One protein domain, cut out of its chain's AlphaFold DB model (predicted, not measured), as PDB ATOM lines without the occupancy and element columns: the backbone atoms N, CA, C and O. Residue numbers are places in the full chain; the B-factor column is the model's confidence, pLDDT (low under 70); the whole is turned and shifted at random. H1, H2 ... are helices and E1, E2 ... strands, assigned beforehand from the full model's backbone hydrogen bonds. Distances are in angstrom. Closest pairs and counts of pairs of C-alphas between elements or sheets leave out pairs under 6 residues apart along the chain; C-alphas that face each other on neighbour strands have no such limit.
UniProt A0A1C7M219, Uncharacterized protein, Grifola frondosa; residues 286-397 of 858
ATOM      1  N   GLY A 286     200.927 175.409 255.982       67.56
ATOM      2  CA  GLY A 286     201.520 174.159 255.494       67.56
ATOM      3  C   GLY A 286     200.685 172.899 255.764       67.56
ATOM      4  O   GLY A 286     200.765 171.942 254.993       67.56
ATOM      5  N   GLU A 287     199.867 172.880 256.821       73.19
ATOM      6  CA  GLU A 287     198.849 171.842 257.036       73.19
ATOM      7  C   GLU A 287     197.666 172.038 256.082       73.19
ATOM      8  O   GLU A 287     197.180 171.056 255.523       73.19
ATOM      9  N   GLU A 288     197.235 173.279 255.844       73.06
ATOM     10  CA  GLU A 288     196.148 173.607 254.921       73.06
ATOM     11  C   GLU A 288     196.509 173.236 253.478       73.06
ATOM     12  O   GLU A 288     195.806 172.432 252.863       73.06
ATOM     13  N   ALA A 289     197.656 173.698 252.968       71.56
ATOM     14  CA  ALA A 289     198.141 173.346 251.632       71.56
ATOM     15  C   ALA A 289     198.301 171.822 251.441       71.56
ATOM     16  O   ALA A 289     198.004 171.281 250.372       71.56
ATOM     17  N   ALA A 290     198.724 171.098 252.483       72.12
ATOM     18  CA  ALA A 290     198.888 169.648 252.422       72.12
ATOM     19  C   ALA A 290     197.576 168.858 252.623       72.12
ATOM     20  O   ALA A 290     197.490 167.711 252.176       72.12
ATOM     21  N   CYS A 291     196.549 169.451 253.240       77.62
ATOM     22  CA  CYS A 291     195.186 168.912 253.271       77.62
ATOM     23  C   CYS A 291     194.435 169.196 251.960       77.62
ATOM     24  O   CYS A 291     193.696 168.333 251.486       77.62
ATOM     25  N   ALA A 292     194.664 170.356 251.334       77.75
ATOM     26  CA  ALA A 292     194.114 170.721 250.027       77.75
ATOM     27  C   ALA A 292     194.563 169.757 248.911       77.75
ATOM     28  O   ALA A 292     193.790 169.461 248.004       77.75
ATOM     29  N   ALA A 293     195.765 169.181 249.031       80.25
ATOM     30  CA  ALA A 293     196.282 168.146 248.132       80.25
ATOM     31  C   ALA A 293     195.533 166.788 248.192       80.25
ATOM     32  O   ALA A 293     195.865 165.874 247.435       80.25
ATOM     33  N   ILE A 294     194.543 166.621 249.080       83.88
ATOM     34  CA  ILE A 294     193.701 165.418 249.168       83.88
ATOM     35  C   ILE A 294     192.327 165.721 248.553       83.88
ATOM     36  O   ILE A 294     191.425 166.201 249.244       83.88
ATOM     37  N   THR A 295     192.124 165.399 247.269       86.25
ATOM     38  CA  THR A 295     190.779 165.440 246.677       86.25
ATOM     39  C   THR A 295     189.887 164.333 247.238       86.25
ATOM     40  O   THR A 295     190.222 163.141 247.222       86.25
ATOM     41  N   LEU A 296     188.724 164.760 247.734       88.81
ATOM     42  CA  LEU A 296     187.629 163.921 248.196       88.81
ATOM     43  C   LEU A 296     186.396 164.220 247.341       88.81
ATOM     44  O   LEU A 296     185.892 165.340 247.363       88.81
ATOM     45  N   ASN A 297     185.892 163.211 246.635       88.94
ATOM     46  CA  ASN A 297     184.622 163.302 245.914       88.94
ATOM     47  C   ASN A 297     183.513 162.688 246.760       88.94
ATOM     48  O   ASN A 297     183.699 161.598 247.308       88.94
ATOM     49  N   ILE A 298     182.349 163.336 246.828       90.25
ATOM     50  CA  ILE A 298     181.165 162.700 247.407       90.25
ATOM     51  C   ILE A 298     180.704 161.526 246.527       90.25
ATOM     52  O   ILE A 298     180.828 161.543 245.300       90.25
ATOM     53  N   SER A 299     180.245 160.468 247.183       89.88
ATOM     54  CA  SER A 299     179.921 159.173 246.593       89.88
ATOM     55  C   SER A 299     178.411 159.074 246.369       89.88
ATOM     56  O   SER A 299     177.661 159.010 247.340       89.88
ATOM     57  N   GLU A 300     177.978 159.028 245.105       89.31
ATOM     58  CA  GLU A 300     176.565 158.892 244.691       89.31
ATOM     59  C   GLU A 300     175.920 157.644 245.322       89.31
ATOM     60  O   GLU A 300     174.771 157.658 245.754       89.31
ATOM     61  N   ILE A 301     176.694 156.559 245.431       89.62
ATOM     62  CA  ILE A 301     176.343 155.389 246.238       89.62
ATOM     63  C   ILE A 301     176.994 155.543 247.618       89.62
ATOM     64  O   ILE A 301     178.214 155.685 247.712       89.62
ATOM     65  N   VAL A 302     176.217 155.434 248.696       90.31
ATOM     66  CA  VAL A 302     176.711 155.458 250.087       90.31
ATOM     67  C   VAL A 302     177.058 154.036 250.553       90.31
ATOM     68  O   VAL A 302     176.293 153.103 250.317       90.31
ATOM     69  N   CYS A 303     178.206 153.839 251.217       90.81
ATOM     70  CA  CYS A 303     178.558 152.519 251.766       90.81
ATOM     71  C   CYS A 303     177.712 152.178 253.009       90.81
ATOM     72  O   CYS A 303     177.295 153.079 253.734       90.81
ATOM     73  N   GLU A 304     177.496 150.893 253.304       89.38
ATOM     74  CA  GLU A 304     176.599 150.457 254.390       89.38
ATOM     75  C   GLU A 304     176.954 151.056 255.757       89.38
ATOM     76  O   GLU A 304     176.056 151.398 256.519       89.38
ATOM     77  N   LYS A 305     178.249 151.219 256.063       88.31
ATOM     78  CA  LYS A 305     178.693 151.802 257.336       88.31
ATOM     79  C   LYS A 305     178.419 153.310 257.395       88.31
ATOM     80  O   LYS A 305     177.773 153.747 258.333       88.31
ATOM     81  N   CYS A 306     178.763 154.072 256.351       90.19
ATOM     82  CA  CYS A 306     178.354 155.481 256.221       90.19
ATOM     83  C   CYS A 306     176.828 155.660 256.315       90.19
ATOM     84  O   CYS A 306     176.365 156.586 256.971       90.19
ATOM     85  N   LYS A 307     176.049 154.754 255.701       91.38
ATOM     86  CA  LYS A 307     174.579 154.787 255.736       91.38
ATOM     87  C   LYS A 307     174.018 154.499 257.134       91.38
ATOM     88  O   LYS A 307     173.059 155.149 257.527       91.38
ATOM     89  N   LYS A 308     174.601 153.548 257.876       90.81
ATOM     90  CA  LYS A 308     174.237 153.269 259.279       90.81
ATOM     91  C   LYS A 308     174.622 154.409 260.221       90.81
ATOM     92  O   LYS A 308     173.882 154.688 261.151       90.81
ATOM     93  N   ASP A 309     175.747 155.067 259.953       87.25
ATOM     94  CA  ASP A 309     176.312 156.108 260.817       87.25
ATOM     95  C   ASP A 309     175.815 157.524 260.463       87.25
ATOM     96  O   ASP A 309     176.275 158.500 261.046       87.25
ATOM     97  N   GLY A 310     174.912 157.657 259.481       88.62
ATOM     98  CA  GLY A 310     174.314 158.935 259.079       88.62
ATOM     99  C   GLY A 310     175.284 159.959 258.472       88.62
ATOM    100  O   GLY A 310     174.936 161.131 258.382       88.62
ATOM    101  N   LYS A 311     176.498 159.558 258.065       87.38
ATOM    102  CA  LYS A 311     177.540 160.483 257.577       87.38
ATOM    103  C   LYS A 311     177.777 160.358 256.063       87.38
ATOM    104  O   LYS A 311     177.860 159.232 255.555       87.38
ATOM    105  N   PRO A 312     177.963 161.477 255.330       88.25
ATOM    106  CA  PRO A 312     178.212 161.431 253.894       88.25
ATOM    107  C   PRO A 312     179.504 160.670 253.558       88.25
ATOM    108  O   PRO A 312     180.494 160.674 254.297       88.25
ATOM    109  N   CYS A 313     179.466 159.946 252.439       91.56
ATOM    110  CA  CYS A 313     180.503 159.002 252.037       91.56
ATOM    111  C   CYS A 313     181.411 159.627 250.976       91.56
ATOM    112  O   CYS A 313     180.941 159.961 249.893       91.56
ATOM    113  N   TYR A 314     182.714 159.725 251.252       92.25
ATOM    114  CA  TYR A 314     183.689 160.332 250.339       92.25
ATOM    115  C   TYR A 314     184.676 159.301 249.786       92.25
ATOM    116  O   TYR A 314     185.171 158.440 250.519       92.25
ATOM    117  N   LEU A 315     184.997 159.404 248.499       88.88
ATOM    118  CA  LEU A 315     186.012 158.610 247.808       88.88
ATOM    119  C   LEU A 315     187.287 159.439 247.617       88.88
ATOM    120  O   LEU A 315     187.223 160.622 247.295       88.88
ATOM    121  N   ILE A 316     188.445 158.801 247.804       85.88
ATOM    122  CA  ILE A 316     189.764 159.426 247.637       85.88
ATOM    123  C   ILE A 316     190.221 159.199 246.194       85.88
ATOM    124  O   ILE A 316     190.415 158.052 245.778       85.88
ATOM    125  N   GLU A 317     190.423 160.268 245.425       77.25
ATOM    126  CA  GLU A 317     190.850 160.132 244.026       77.25
ATOM    127  C   GLU A 317     192.294 159.631 243.919       77.25
ATOM    128  O   GLU A 317     192.553 158.601 243.285       77.25
ATOM    129  N   ALA A 318     193.209 160.347 244.588       62.69
ATOM    130  CA  ALA A 318     194.659 160.272 244.400       62.69
ATOM    131  C   ALA A 318     195.274 158.884 244.660       62.69
ATOM    132  O   ALA A 318     196.263 158.509 244.026       62.69
ATOM    133  N   ASP A 319     194.687 158.085 245.554       61.38
ATOM    134  CA  ASP A 319     195.172 156.734 245.830       61.38
ATOM    135  C   ASP A 319     194.680 155.745 244.766       61.38
ATOM    136  O   ASP A 319     193.565 155.217 244.816       61.38
ATOM    137  N   SER A 320     195.556 155.445 243.805       54.19
ATOM    138  CA  SER A 320     195.318 154.538 242.668       54.19
ATOM    139  C   SER A 320     194.901 153.103 243.038       54.19
ATOM    140  O   SER A 320     194.441 152.368 242.166       54.19
ATOM    141  N   GLN A 321     195.033 152.709 244.309       59.44
ATOM    142  CA  GLN A 321     194.741 151.361 244.819       59.44
ATOM    143  C   GLN A 321     193.592 151.312 245.845       59.44
ATOM    144  O   GLN A 321     193.198 150.224 246.250       59.44
ATOM    145  N   ALA A 322     193.054 152.456 246.286       61.56
ATOM    146  CA  ALA A 322     192.021 152.485 247.323       61.56
ATOM    147  C   ALA A 322     190.613 152.237 246.750       61.56
ATOM    148  O   ALA A 322     190.122 153.026 245.942       61.56
ATOM    149  N   THR A 323     189.962 151.168 247.218       72.69
ATOM    150  CA  THR A 323     188.532 150.861 247.000       72.69
ATOM    151  C   THR A 323     187.656 151.176 248.229       72.69
ATOM    152  O   THR A 323     186.435 151.321 248.129       72.69
ATOM    153  N   THR A 324     188.274 151.390 249.394       84.62
ATOM    154  CA  THR A 324     187.639 151.886 250.628       84.62
ATOM    155  C   THR A 324     187.331 153.392 250.576       84.62
ATOM    156  O   THR A 324     188.126 154.185 250.068       84.62
ATOM    157  N   CYS A 325     186.197 153.814 251.151       90.69
ATOM    158  CA  CYS A 325     185.880 155.237 251.326       90.69
ATOM    159  C   CYS A 325     186.736 155.877 252.437       90.69
ATOM    160  O   CYS A 325     187.256 155.181 253.316       90.69
ATOM    161  N   ALA A 326     186.861 157.207 252.419       89.31
ATOM    162  CA  ALA A 326     187.685 157.982 253.348       89.31
ATOM    163  C   ALA A 326     187.381 157.678 254.826       89.31
ATOM    164  O   ALA A 326     188.300 157.430 255.604       89.31
ATOM    165  N   TYR A 327     186.095 157.622 255.186       88.81
ATOM    166  CA  TYR A 327     185.628 157.358 256.548       88.81
ATOM    167  C   TYR A 327     185.992 155.947 257.039       88.81
ATOM    168  O   TYR A 327     186.692 155.800 258.042       88.81
ATOM    169  N   CYS A 328     185.623 154.899 256.294       88.62
ATOM    170  CA  CYS A 328     185.982 153.519 256.642       88.62
ATOM    171  C   CYS A 328     187.508 153.325 256.696       88.62
ATOM    172  O   CYS A 328     188.021 152.680 257.610       88.62
ATOM    173  N   ARG A 329     188.257 153.948 255.774       85.94
ATOM    174  CA  ARG A 329     189.728 153.893 255.728       85.94
ATOM    175  C   ARG A 329     190.409 154.683 256.853       85.94
ATOM    176  O   ARG A 329     191.533 154.335 257.236       85.94
ATOM    177  N   TRP A 330     189.762 155.713 257.401       85.25
ATOM    178  CA  TRP A 330     190.183 156.366 258.642       85.25
ATOM    179  C   TRP A 330     189.987 155.419 259.833       85.25
ATOM    180  O   TRP A 330     190.976 155.086 260.491       85.25
ATOM    181  N   LEU A 331     188.767 154.895 260.014       84.06
ATOM    182  CA  LEU A 331     188.401 153.959 261.088       84.06
ATOM    183  C   LEU A 331     189.118 152.595 261.023       84.06
ATOM    184  O   LEU A 331     189.131 151.874 262.014       84.06
ATOM    185  N   LYS A 332     189.724 152.242 259.879       82.50
ATOM    186  CA  LYS A 332     190.240 150.896 259.538       82.50
ATOM    187  C   LYS A 332     189.150 149.810 259.441       82.50
ATOM    188  O   LYS A 332     189.469 148.626 259.473       82.50
ATOM    189  N   ASN A 333     187.888 150.207 259.289       82.44
ATOM    190  CA  ASN A 333     186.755 149.291 259.167       82.44
ATOM    191  C   ASN A 333     186.574 148.803 257.717       82.44
ATOM    192  O   ASN A 333     186.872 149.553 256.779       82.44
ATOM    193  N   PRO A 334     186.039 147.584 257.501       78.69
ATOM    194  CA  PRO A 334     185.686 147.111 256.166       78.69
ATOM    195  C   PRO A 334     184.595 148.003 255.553       78.69
ATOM    196  O   PRO A 334     183.531 148.210 256.131       78.69
ATOM    197  N   CYS A 335     184.861 148.538 254.361       85.06
ATOM    198  CA  CYS A 335     183.882 149.293 253.578       85.06
ATOM    199  C   CYS A 335     183.020 148.326 252.753       85.06
ATOM    200  O   CYS A 335     183.563 147.375 252.203       85.06
ATOM    201  N   SER A 336     181.726 148.589 252.542       82.44
ATOM    202  CA  SER A 336     180.915 147.744 251.636       82.44
ATOM    203  C   SER A 336     181.283 147.892 250.146       82.44
ATOM    204  O   SER A 336     180.794 147.135 249.312       82.44
ATOM    205  N   PHE A 337     182.172 148.835 249.798       79.44
ATOM    206  CA  PHE A 337     182.827 148.897 248.483       79.44
ATOM    207  C   PHE A 337     184.110 148.064 248.388       79.44
ATOM    208  O   PHE A 337     184.570 147.795 247.278       79.44
ATOM    209  N   ALA A 338     184.669 147.632 249.521       74.00
ATOM    210  CA  ALA A 338     185.787 146.705 249.529       74.00
ATOM    211  C   ALA A 338     185.289 145.303 249.132       74.00
ATOM    212  O   ALA A 338     184.342 144.797 249.747       74.00
ATOM    213  N   PRO A 339     185.912 144.612 248.160       67.38
ATOM    214  CA  PRO A 339     185.773 143.164 248.090       67.38
ATOM    215  C   PRO A 339     186.343 142.561 249.385       67.38
ATOM    216  O   PRO A 339     187.367 143.025 249.877       67.38
ATOM    217  N   LYS A 340     185.708 141.522 249.943       63.31
ATOM    218  CA  LYS A 340     186.056 140.987 251.280       63.31
ATOM    219  C   LYS A 340     187.525 140.545 251.425       63.31
ATOM    220  O   LYS A 340     188.051 140.558 252.530       63.31
ATOM    221  N   ASP A 341     188.190 140.241 250.311       58.81
ATOM    222  CA  ASP A 341     189.598 139.831 250.244       58.81
ATOM    223  C   ASP A 341     190.582 141.003 250.010       58.81
ATOM    224  O   ASP A 341     191.703 140.772 249.552       58.81
ATOM    225  N   GLU A 342     190.182 142.260 250.269       59.53
ATOM    226  CA  GLU A 342     190.932 143.486 249.916       59.53
ATOM    227  C   GLU A 342     192.414 143.437 250.340       59.53
ATOM    228  O   GLU A 342     193.292 143.767 249.546       59.53
ATOM    229  N   ALA A 343     192.704 142.912 251.537       56.56
ATOM    230  CA  ALA A 343     194.062 142.765 252.077       56.56
ATOM    231  C   ALA A 343     195.006 141.897 251.214       56.56
ATOM    232  O   ALA A 343     196.222 142.054 251.292       56.56
ATOM    233  N   ASN A 344     194.457 141.011 250.375       55.94
ATOM    234  CA  ASN A 344     195.201 140.129 249.470       55.94
ATOM    235  C   ASN A 344     195.108 140.568 247.990       55.94
ATOM    236  O   ASN A 344     195.704 139.936 247.111       55.94
ATOM    237  N   MET A 345     194.368 141.637 247.672       63.34
ATOM    238  CA  MET A 345     194.166 142.106 246.297       63.34
ATOM    239  C   MET A 345     195.257 143.091 245.868       63.34
ATOM    240  O   MET A 345     195.121 144.300 246.013       63.34
ATOM    241  N   THR A 346     196.330 142.584 245.258       67.31
ATOM    242  CA  THR A 346     197.382 143.421 244.652       67.31
ATOM    243  C   THR A 346     197.306 143.453 243.117       67.31
ATOM    244  O   THR A 346     196.705 142.592 242.463       67.31
ATOM    245  N   GLY A 347     197.906 144.483 242.511       75.88
ATOM    246  CA  GLY A 347     198.047 144.607 241.055       75.88
ATOM    247  C   GLY A 347     196.718 144.712 240.293       75.88
ATOM    248  O   GLY A 347     195.823 145.472 240.666       75.88
ATOM    249  N   ARG A 348     196.588 143.956 239.189       75.06
ATOM    250  CA  ARG A 348     195.447 144.061 238.251       75.06
ATOM    251  C   ARG A 348     194.079 143.854 238.920       75.06
ATOM    252  O   ARG A 348     193.114 144.475 238.492       75.06
ATOM    253  N   ARG A 349     193.974 143.024 239.969       73.88
ATOM    254  CA  ARG A 349     192.685 142.759 240.642       73.88
ATOM    255  C   ARG A 349     192.136 144.006 241.345       73.88
ATOM    256  O   ARG A 349     190.968 144.326 241.146       73.88
ATOM    257  N   ALA A 350     192.985 144.744 242.063       74.94
ATOM    258  CA  ALA A 350     192.607 146.007 242.701       74.94
ATOM    259  C   ALA A 350     192.230 147.087 241.673       74.94
ATOM    260  O   ALA A 350     191.203 147.744 241.832       74.94
ATOM    261  N   LYS A 351     192.989 147.213 240.570       78.94
ATOM    262  CA  LYS A 351     192.640 148.152 239.486       78.94
ATOM    263  C   LYS A 351     191.244 147.855 238.927       78.94
ATOM    264  O   LYS A 351     190.408 148.750 238.885       78.94
ATOM    265  N   ASN A 352     190.968 146.597 238.577       81.81
ATOM    266  CA  ASN A 352     189.673 146.190 238.030       81.81
ATOM    267  C   ASN A 352     188.519 146.360 239.043       81.81
ATOM    268  O   ASN A 352     187.372 146.542 238.635       81.81
ATOM    269  N   ALA A 353     188.796 146.300 240.352       80.00
ATOM    270  CA  ALA A 353     187.818 146.601 241.395       80.00
ATOM    271  C   ALA A 353     187.518 148.111 241.476       80.00
ATOM    272  O   ALA A 353     186.345 148.481 241.414       80.00
ATOM    273  N   LYS A 354     188.547 148.979 241.504       80.69
ATOM    274  CA  LYS A 354     188.373 150.447 241.465       80.69
ATOM    275  C   LYS A 354     187.664 150.891 240.183       80.69
ATOM    276  O   LYS A 354     186.768 151.718 240.239       80.69
ATOM    277  N   GLU A 355     187.990 150.293 239.040       84.75
ATOM    278  CA  GLU A 355     187.345 150.579 237.752       84.75
ATOM    279  C   GLU A 355     185.844 150.232 237.763       84.75
ATOM    280  O   GLU A 355     185.013 151.059 237.390       84.75
ATOM    281  N   LYS A 356     185.465 149.063 238.304       85.88
ATOM    282  CA  LYS A 356     184.052 148.691 238.511       85.88
ATOM    283  C   LYS A 356     183.337 149.584 239.530       85.88
ATOM    284  O   LYS A 356     182.150 149.852 239.361       85.88
ATOM    285  N   GLN A 357     184.029 150.038 240.576       83.62
ATOM    286  CA  GLN A 357     183.484 150.980 241.555       83.62
ATOM    287  C   GLN A 357     183.223 152.346 240.914       83.62
ATOM    288  O   GLN A 357     182.106 152.842 241.003       83.62
ATOM    289  N   MET A 358     184.209 152.920 240.218       84.19
ATOM    290  CA  MET A 358     184.070 154.206 239.528       84.19
ATOM    291  C   MET A 358     182.996 154.152 238.441       84.19
ATOM    292  O   MET A 358     182.188 155.074 238.360       84.19
ATOM    293  N   LYS A 359     182.906 153.051 237.674       88.31
ATOM    294  CA  LYS A 359     181.797 152.858 236.734       88.31
ATOM    295  C   LYS A 359     180.442 152.868 237.452       88.31
ATOM    296  O   LYS A 359     179.575 153.621 237.045       88.31
ATOM    297  N   ARG A 360     180.272 152.134 238.558       87.62
ATOM    298  CA  ARG A 360     179.015 152.164 239.335       87.62
ATOM    299  C   ARG A 360     178.653 153.558 239.857       87.62
ATOM    300  O   ARG A 360     177.473 153.873 239.909       87.62
ATOM    301  N   GLN A 361     179.633 154.387 240.229       88.94
ATOM    302  CA  GLN A 361     179.378 155.784 240.612       88.94
ATOM    303  C   GLN A 361     178.936 156.631 239.408       88.94
ATOM    304  O   GLN A 361     178.019 157.430 239.541       88.94
ATOM    305  N   ALA A 362     179.536 156.433 238.228       87.88
ATOM    306  CA  ALA A 362     179.129 157.112 236.996       87.88
ATOM    307  C   ALA A 362     177.735 156.666 236.510       87.88
ATOM    308  O   ALA A 362     176.909 157.511 236.179       87.88
ATOM    309  N   ASP A 363     177.446 155.361 236.541       91.50
ATOM    310  CA  ASP A 363     176.132 154.795 236.219       91.50
ATOM    311  C   ASP A 363     175.054 155.344 237.189       91.50
ATOM    312  O   ASP A 363     173.960 155.721 236.767       91.50
ATOM    313  N   ALA A 364     175.372 155.456 238.488       88.94
ATOM    314  CA  ALA A 364     174.488 156.048 239.497       88.94
ATOM    315  C   ALA A 364     174.280 157.559 239.290       88.94
ATOM    316  O   ALA A 364     173.145 158.025 239.372       88.94
ATOM    317  N   ARG A 365     175.342 158.308 238.962       89.50
ATOM    318  CA  ARG A 365     175.271 159.736 238.612       89.50
ATOM    319  C   ARG A 365     174.362 159.978 237.410       89.50
ATOM    320  O   ARG A 365     173.436 160.769 237.514       89.50
ATOM    321  N   ALA A 366     174.580 159.253 236.314       90.88
ATOM    322  CA  ALA A 366     173.758 159.366 235.111       90.88
ATOM    323  C   ALA A 366     172.288 159.000 235.389       90.88
ATOM    324  O   ALA A 366     171.379 159.633 234.862       90.88
ATOM    325  N   SER A 367     172.042 158.023 236.270       92.69
ATOM    326  CA  SER A 367     170.691 157.671 236.721       92.69
ATOM    327  C   SER A 367     170.038 158.758 237.588       92.69
ATOM    328  O   SER A 367     168.830 158.955 237.488       92.69
ATOM    329  N   ARG A 368     170.812 159.463 238.426       92.25
ATOM    330  CA  ARG A 368     170.360 160.614 239.228       92.25
ATOM    331  C   ARG A 368     170.027 161.809 238.329       92.25
ATOM    332  O   ARG A 368     168.929 162.349 238.389       92.25
ATOM    333  N   GLU A 369     170.948 162.166 237.441       91.31
ATOM    334  CA  GLU A 369     170.809 163.282 236.497       91.31
ATOM    335  C   GLU A 369     169.661 163.048 235.506       91.31
ATOM    336  O   GLU A 369     168.868 163.953 235.273       91.31
ATOM    337  N   GLY A 370     169.472 161.810 235.036       91.88
ATOM    338  CA  GLY A 370     168.322 161.409 234.216       91.88
ATOM    339  C   GLY A 370     166.959 161.424 234.927       91.88
ATOM    340  O   GLY A 370     165.945 161.249 234.258       91.88
ATOM    341  N   ARG A 371     166.908 161.633 236.252       91.38
ATOM    342  CA  ARG A 371     165.668 161.906 237.010       91.38
ATOM    343  C   ARG A 371     165.498 163.380 237.400       91.38
ATOM    344  O   ARG A 371     164.456 163.732 237.937       91.38
ATOM    345  N   GLY A 372     166.504 164.228 237.171       91.00
ATOM    346  CA  GLY A 372     166.540 165.591 237.713       91.00
ATOM    347  C   GLY A 372     166.823 165.665 239.222       91.00
ATOM    348  O   GLY A 372     166.710 166.739 239.807       91.00
ATOM    349  N   ASP A 373     167.209 164.553 239.857       89.19
ATOM    350  CA  ASP A 373     167.494 164.494 241.295       89.19
ATOM    351  C   ASP A 373     168.700 165.399 241.659       89.19
ATOM    352  O   ASP A 373     169.763 165.302 241.017       89.19
ATOM    353  N   PRO A 374     168.607 166.224 242.722       87.00
ATOM    354  CA  PRO A 374     169.707 167.080 243.161       87.00
ATOM    355  C   PRO A 374     170.931 166.256 243.579       87.00
ATOM    356  O   PRO A 374     170.818 165.136 244.080       87.00
ATOM    357  N   ALA A 375     172.127 166.811 243.365       83.88
ATOM    358  CA  ALA A 375     173.377 166.151 243.734       83.88
ATOM    359  C   ALA A 375     173.482 165.918 245.260       83.88
ATOM    360  O   ALA A 375     172.970 166.735 246.028       83.88
ATOM    361  N   PRO A 376     174.172 164.851 245.718       85.06
ATOM    362  CA  PRO A 376     174.364 164.589 247.143       85.06
ATOM    363  C   PRO A 376     174.996 165.779 247.876       85.06
ATOM    364  O   PRO A 376     176.033 166.298 247.454       85.06
ATOM    365  N   GLU A 377     174.383 166.187 248.987       85.12
ATOM    366  CA  GLU A 377     174.817 167.340 249.775       85.12
ATOM    367  C   GLU A 377     176.206 167.120 250.398       85.12
ATOM    368  O   GLU A 377     176.491 166.076 250.992       85.12
ATOM    369  N   ARG A 378     177.094 168.112 250.250       88.44
ATOM    370  CA  ARG A 378     178.464 168.066 250.776       88.44
ATOM    371  C   ARG A 378     178.547 168.753 252.130       88.44
ATOM    372  O   ARG A 378     178.606 169.976 252.206       88.44
ATOM    373  N   ASP A 379     178.698 167.950 253.173       89.56
ATOM    374  CA  ASP A 379     179.164 168.414 254.477       89.56
ATOM    375  C   ASP A 379     180.630 168.883 254.362       89.56
ATOM    376  O   ASP A 379     181.568 168.085 254.242       89.56
ATOM    377  N   VAL A 380     180.828 170.203 254.327       87.62
ATOM    378  CA  VAL A 380     182.146 170.830 254.145       87.62
ATOM    379  C   VAL A 380     183.026 170.655 255.388       87.62
ATOM    380  O   VAL A 380     184.233 170.434 255.254       87.62
ATOM    381  N   GLN A 381     182.440 170.703 256.588       86.56
ATOM    382  CA  GLN A 381     183.169 170.561 257.852       86.56
ATOM    383  C   GLN A 381     183.690 169.128 258.014       86.56
ATOM    384  O   GLN A 381     184.867 168.908 258.314       86.56
ATOM    385  N   TRP A 382     182.853 168.136 257.717       87.88
ATOM    386  CA  TRP A 382     183.239 166.729 257.727       87.88
ATOM    387  C   TRP A 382     184.242 166.380 256.624       87.88
ATOM    388  O   TRP A 382     185.172 165.605 256.860       87.88
ATOM    389  N   GLU A 383     184.130 166.990 255.440       88.75
ATOM    390  CA  GLU A 383     185.136 166.842 254.386       88.75
ATOM    391  C   GLU A 383     186.512 167.376 254.836       88.75
ATOM    392  O   GLU A 383     187.529 166.701 254.642       88.75
ATOM    393  N   GLN A 384     186.558 168.542 255.493       88.44
ATOM    394  CA  GLN A 384     187.782 169.088 256.096       88.44
ATOM    395  C   GLN A 384     188.329 168.174 257.206       88.44
ATOM    396  O   GLN A 384     189.524 167.857 257.203       88.44
ATOM    397  N   HIS A 385     187.468 167.670 258.099       87.31
ATOM    398  CA  HIS A 385     187.850 166.714 259.145       87.31
ATOM    399  C   HIS A 385     188.493 165.456 258.538       87.31
ATOM    400  O   HIS A 385     189.573 165.033 258.965       87.31
ATOM    401  N   LEU A 386     187.880 164.870 257.504       88.50
ATOM    402  CA  LEU A 386     188.404 163.686 256.821       88.50
ATOM    403  C   LEU A 386     189.751 163.960 256.136       88.50
ATOM    404  O   LEU A 386     190.662 163.138 256.277       88.50
ATOM    405  N   LYS A 387     189.930 165.106 255.461       89.75
ATOM    406  CA  LYS A 387     191.230 165.502 254.875       89.75
ATOM    407  C   LYS A 387     192.314 165.601 255.947       89.75
ATOM    408  O   LYS A 387     193.356 164.957 255.808       89.75
ATOM    409  N   LEU A 388     192.044 166.296 257.054       88.69
ATOM    410  CA  LEU A 388     192.985 166.440 258.167       88.69
ATOM    411  C   LEU A 388     193.364 165.082 258.784       88.69
ATOM    412  O   LEU A 388     194.546 164.800 258.995       88.69
ATOM    413  N   ARG A 389     192.388 164.196 259.032       87.88
ATOM    414  CA  ARG A 389     192.644 162.845 259.570       87.88
ATOM    415  C   ARG A 389     193.458 161.973 258.611       87.88
ATOM    416  O   ARG A 389     194.333 161.230 259.066       87.88
ATOM    417  N   LEU A 390     193.199 162.051 257.304       86.06
ATOM    418  CA  LEU A 390     193.959 161.325 256.280       86.06
ATOM    419  C   LEU A 390     195.391 161.861 256.153       86.06
ATOM    420  O   LEU A 390     196.332 161.064 256.126       86.06
ATOM    421  N   TRP A 391     195.577 163.183 256.158       87.56
ATOM    422  CA  TRP A 391     196.899 163.811 256.150       87.56
ATOM    423  C   TRP A 391     197.719 163.426 257.390       87.56
ATOM    424  O   TRP A 391     198.836 162.922 257.257       87.56
ATOM    425  N   GLN A 392     197.139 163.526 258.594       87.44
ATOM    426  CA  GLN A 392     197.787 163.110 259.849       87.44
ATOM    427  C   GLN A 392     198.202 161.629 259.855       87.44
ATOM    428  O   GLN A 392     199.152 161.259 260.550       87.44
ATOM    429  N   LYS A 393     197.492 160.769 259.114       84.00
ATOM    430  CA  LYS A 393     197.842 159.354 258.927       84.00
ATOM    431  C   LYS A 393     199.037 159.215 257.979       84.00
ATOM    432  O   LYS A 393     200.056 158.666 258.387       84.00
ATOM    433  N   GLN A 394     198.982 159.831 256.793       82.50
ATOM    434  CA  GLN A 394     200.116 159.846 255.859       82.50
ATOM    435  C   GLN A 394     201.398 160.430 256.480       82.50
ATOM    436  O   GLN A 394     202.482 159.918 256.223       82.50
ATOM    437  N   ALA A 395     201.296 161.477 257.302       80.81
ATOM    438  CA  ALA A 395     202.438 162.092 257.981       80.81
ATOM    439  C   ALA A 395     203.097 161.158 259.018       80.81
ATOM    440  O   ALA A 395     204.308 161.219 259.225       80.81
ATOM    441  N   LYS A 396     202.324 160.260 259.647       78.75
ATOM    442  CA  LYS A 396     202.851 159.209 260.537       78.75
ATOM    443  C   LYS A 396     203.504 158.082 259.734       78.75
ATOM    444  O   LYS A 396     204.609 157.667 260.076       78.75
ATOM    445  N   ASP A 397     202.857 157.655 258.651       73.69
ATOM    446  CA  ASP A 397     203.318 156.560 257.787       73.69
ATOM    447  C   ASP A 397     204.571 156.934 256.960       73.69
ATOM    448  O   ASP A 397     205.343 156.059 256.574       73.69
TER     449      ASP A 397
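Overview. This is residues 286 to 397 of the 858 residues of an uncharacterized protein of Grifola frondosa (UniProt A0A1C7M219). A very small sheet of two strands, E1 and E2, lies in the middle, between the two long helices H4 and H5; H5 and the short helix H3 pack on it, while H4 runs past its other side without coming into contact with it. H1 packs on H5, and the short H2 lies in the stretch that joins E1 to E2. The printed part has 112 residues with five named helices and two named strands, in the order H1, E1, H2, E2, H3, H4, H5; the sheet has the order E1 - E2 and is antiparallel, and the class is mostly helix. The whole is compact, with a radius of gyration of the C-alphas of 14.3 A and spans of 43 by 34 by 25 A.

Arrangement. E1, residues 296 to 298, and E2, residues 314 to 316, are antiparallel neighbours at 144 degrees; N 297 and O 315 are 3.0 A apart and N 315 and O 297 are 2.8 A apart, both within hydrogen-bond range. The closest C-alphas of E2 and H3, residues 326 to 331, are those of Tyr 314 and Ala 326, 5.5 A apart. The closest C-alphas of E1 and H5, residues 380 to 397, are those of Leu 296 and Glu 383, 7.3 A apart. H3 and H5 touch at a steep tilt of 58 degrees, the same way, the closest C-alphas being those of Trp 330 and Leu 390, 6.7 A apart; H5 touches H3 with its residues 386 to 390 alone. H5 also touches H1, residues 286 to 292, with its residues 384 to 391 alone, at a steep tilt of 62 degrees, opposite ways; the C-alphas of Cys 291 and Lys 387 are closest, 5.5 A. H2, residues 304 to 308, and H3 only just touch, with 3 pairs of C-alphas within 8 A, the closest those of Cys 306 and Tyr 327, 7.5 A. H4, residues 348 to 369, is apart from H1, E1, H2, E2, H3 and H5. In H1, H2, H3, H4 and H5 every O i to N i+4 pair is within hydrogen-bond range.

Along the chain. H4, residues 348 to 369, is the longest helix, 31.3 A from C-alpha 348 at (195.447, 144.061, 238.251) to C-alpha 369. H5, residues 380 to 397, is 25.8 A long and ends at C-alpha 397 at (203.318, 156.560, 257.787). H1, residues 286 to 292, begins at C-alpha 286 at (201.520, 174.159, 255.494).

Size, cuts and confidence. The two C-alphas farthest apart are those of Arg 371 and Lys 396, 44.1 A. The printed part has no cut. The link from H3 to H4, residues 332 to 347, is long. The mean pLDDT of the printed part is 82.3; residue 286, residues 318 to 322 and residues 339 to 346 are under 70.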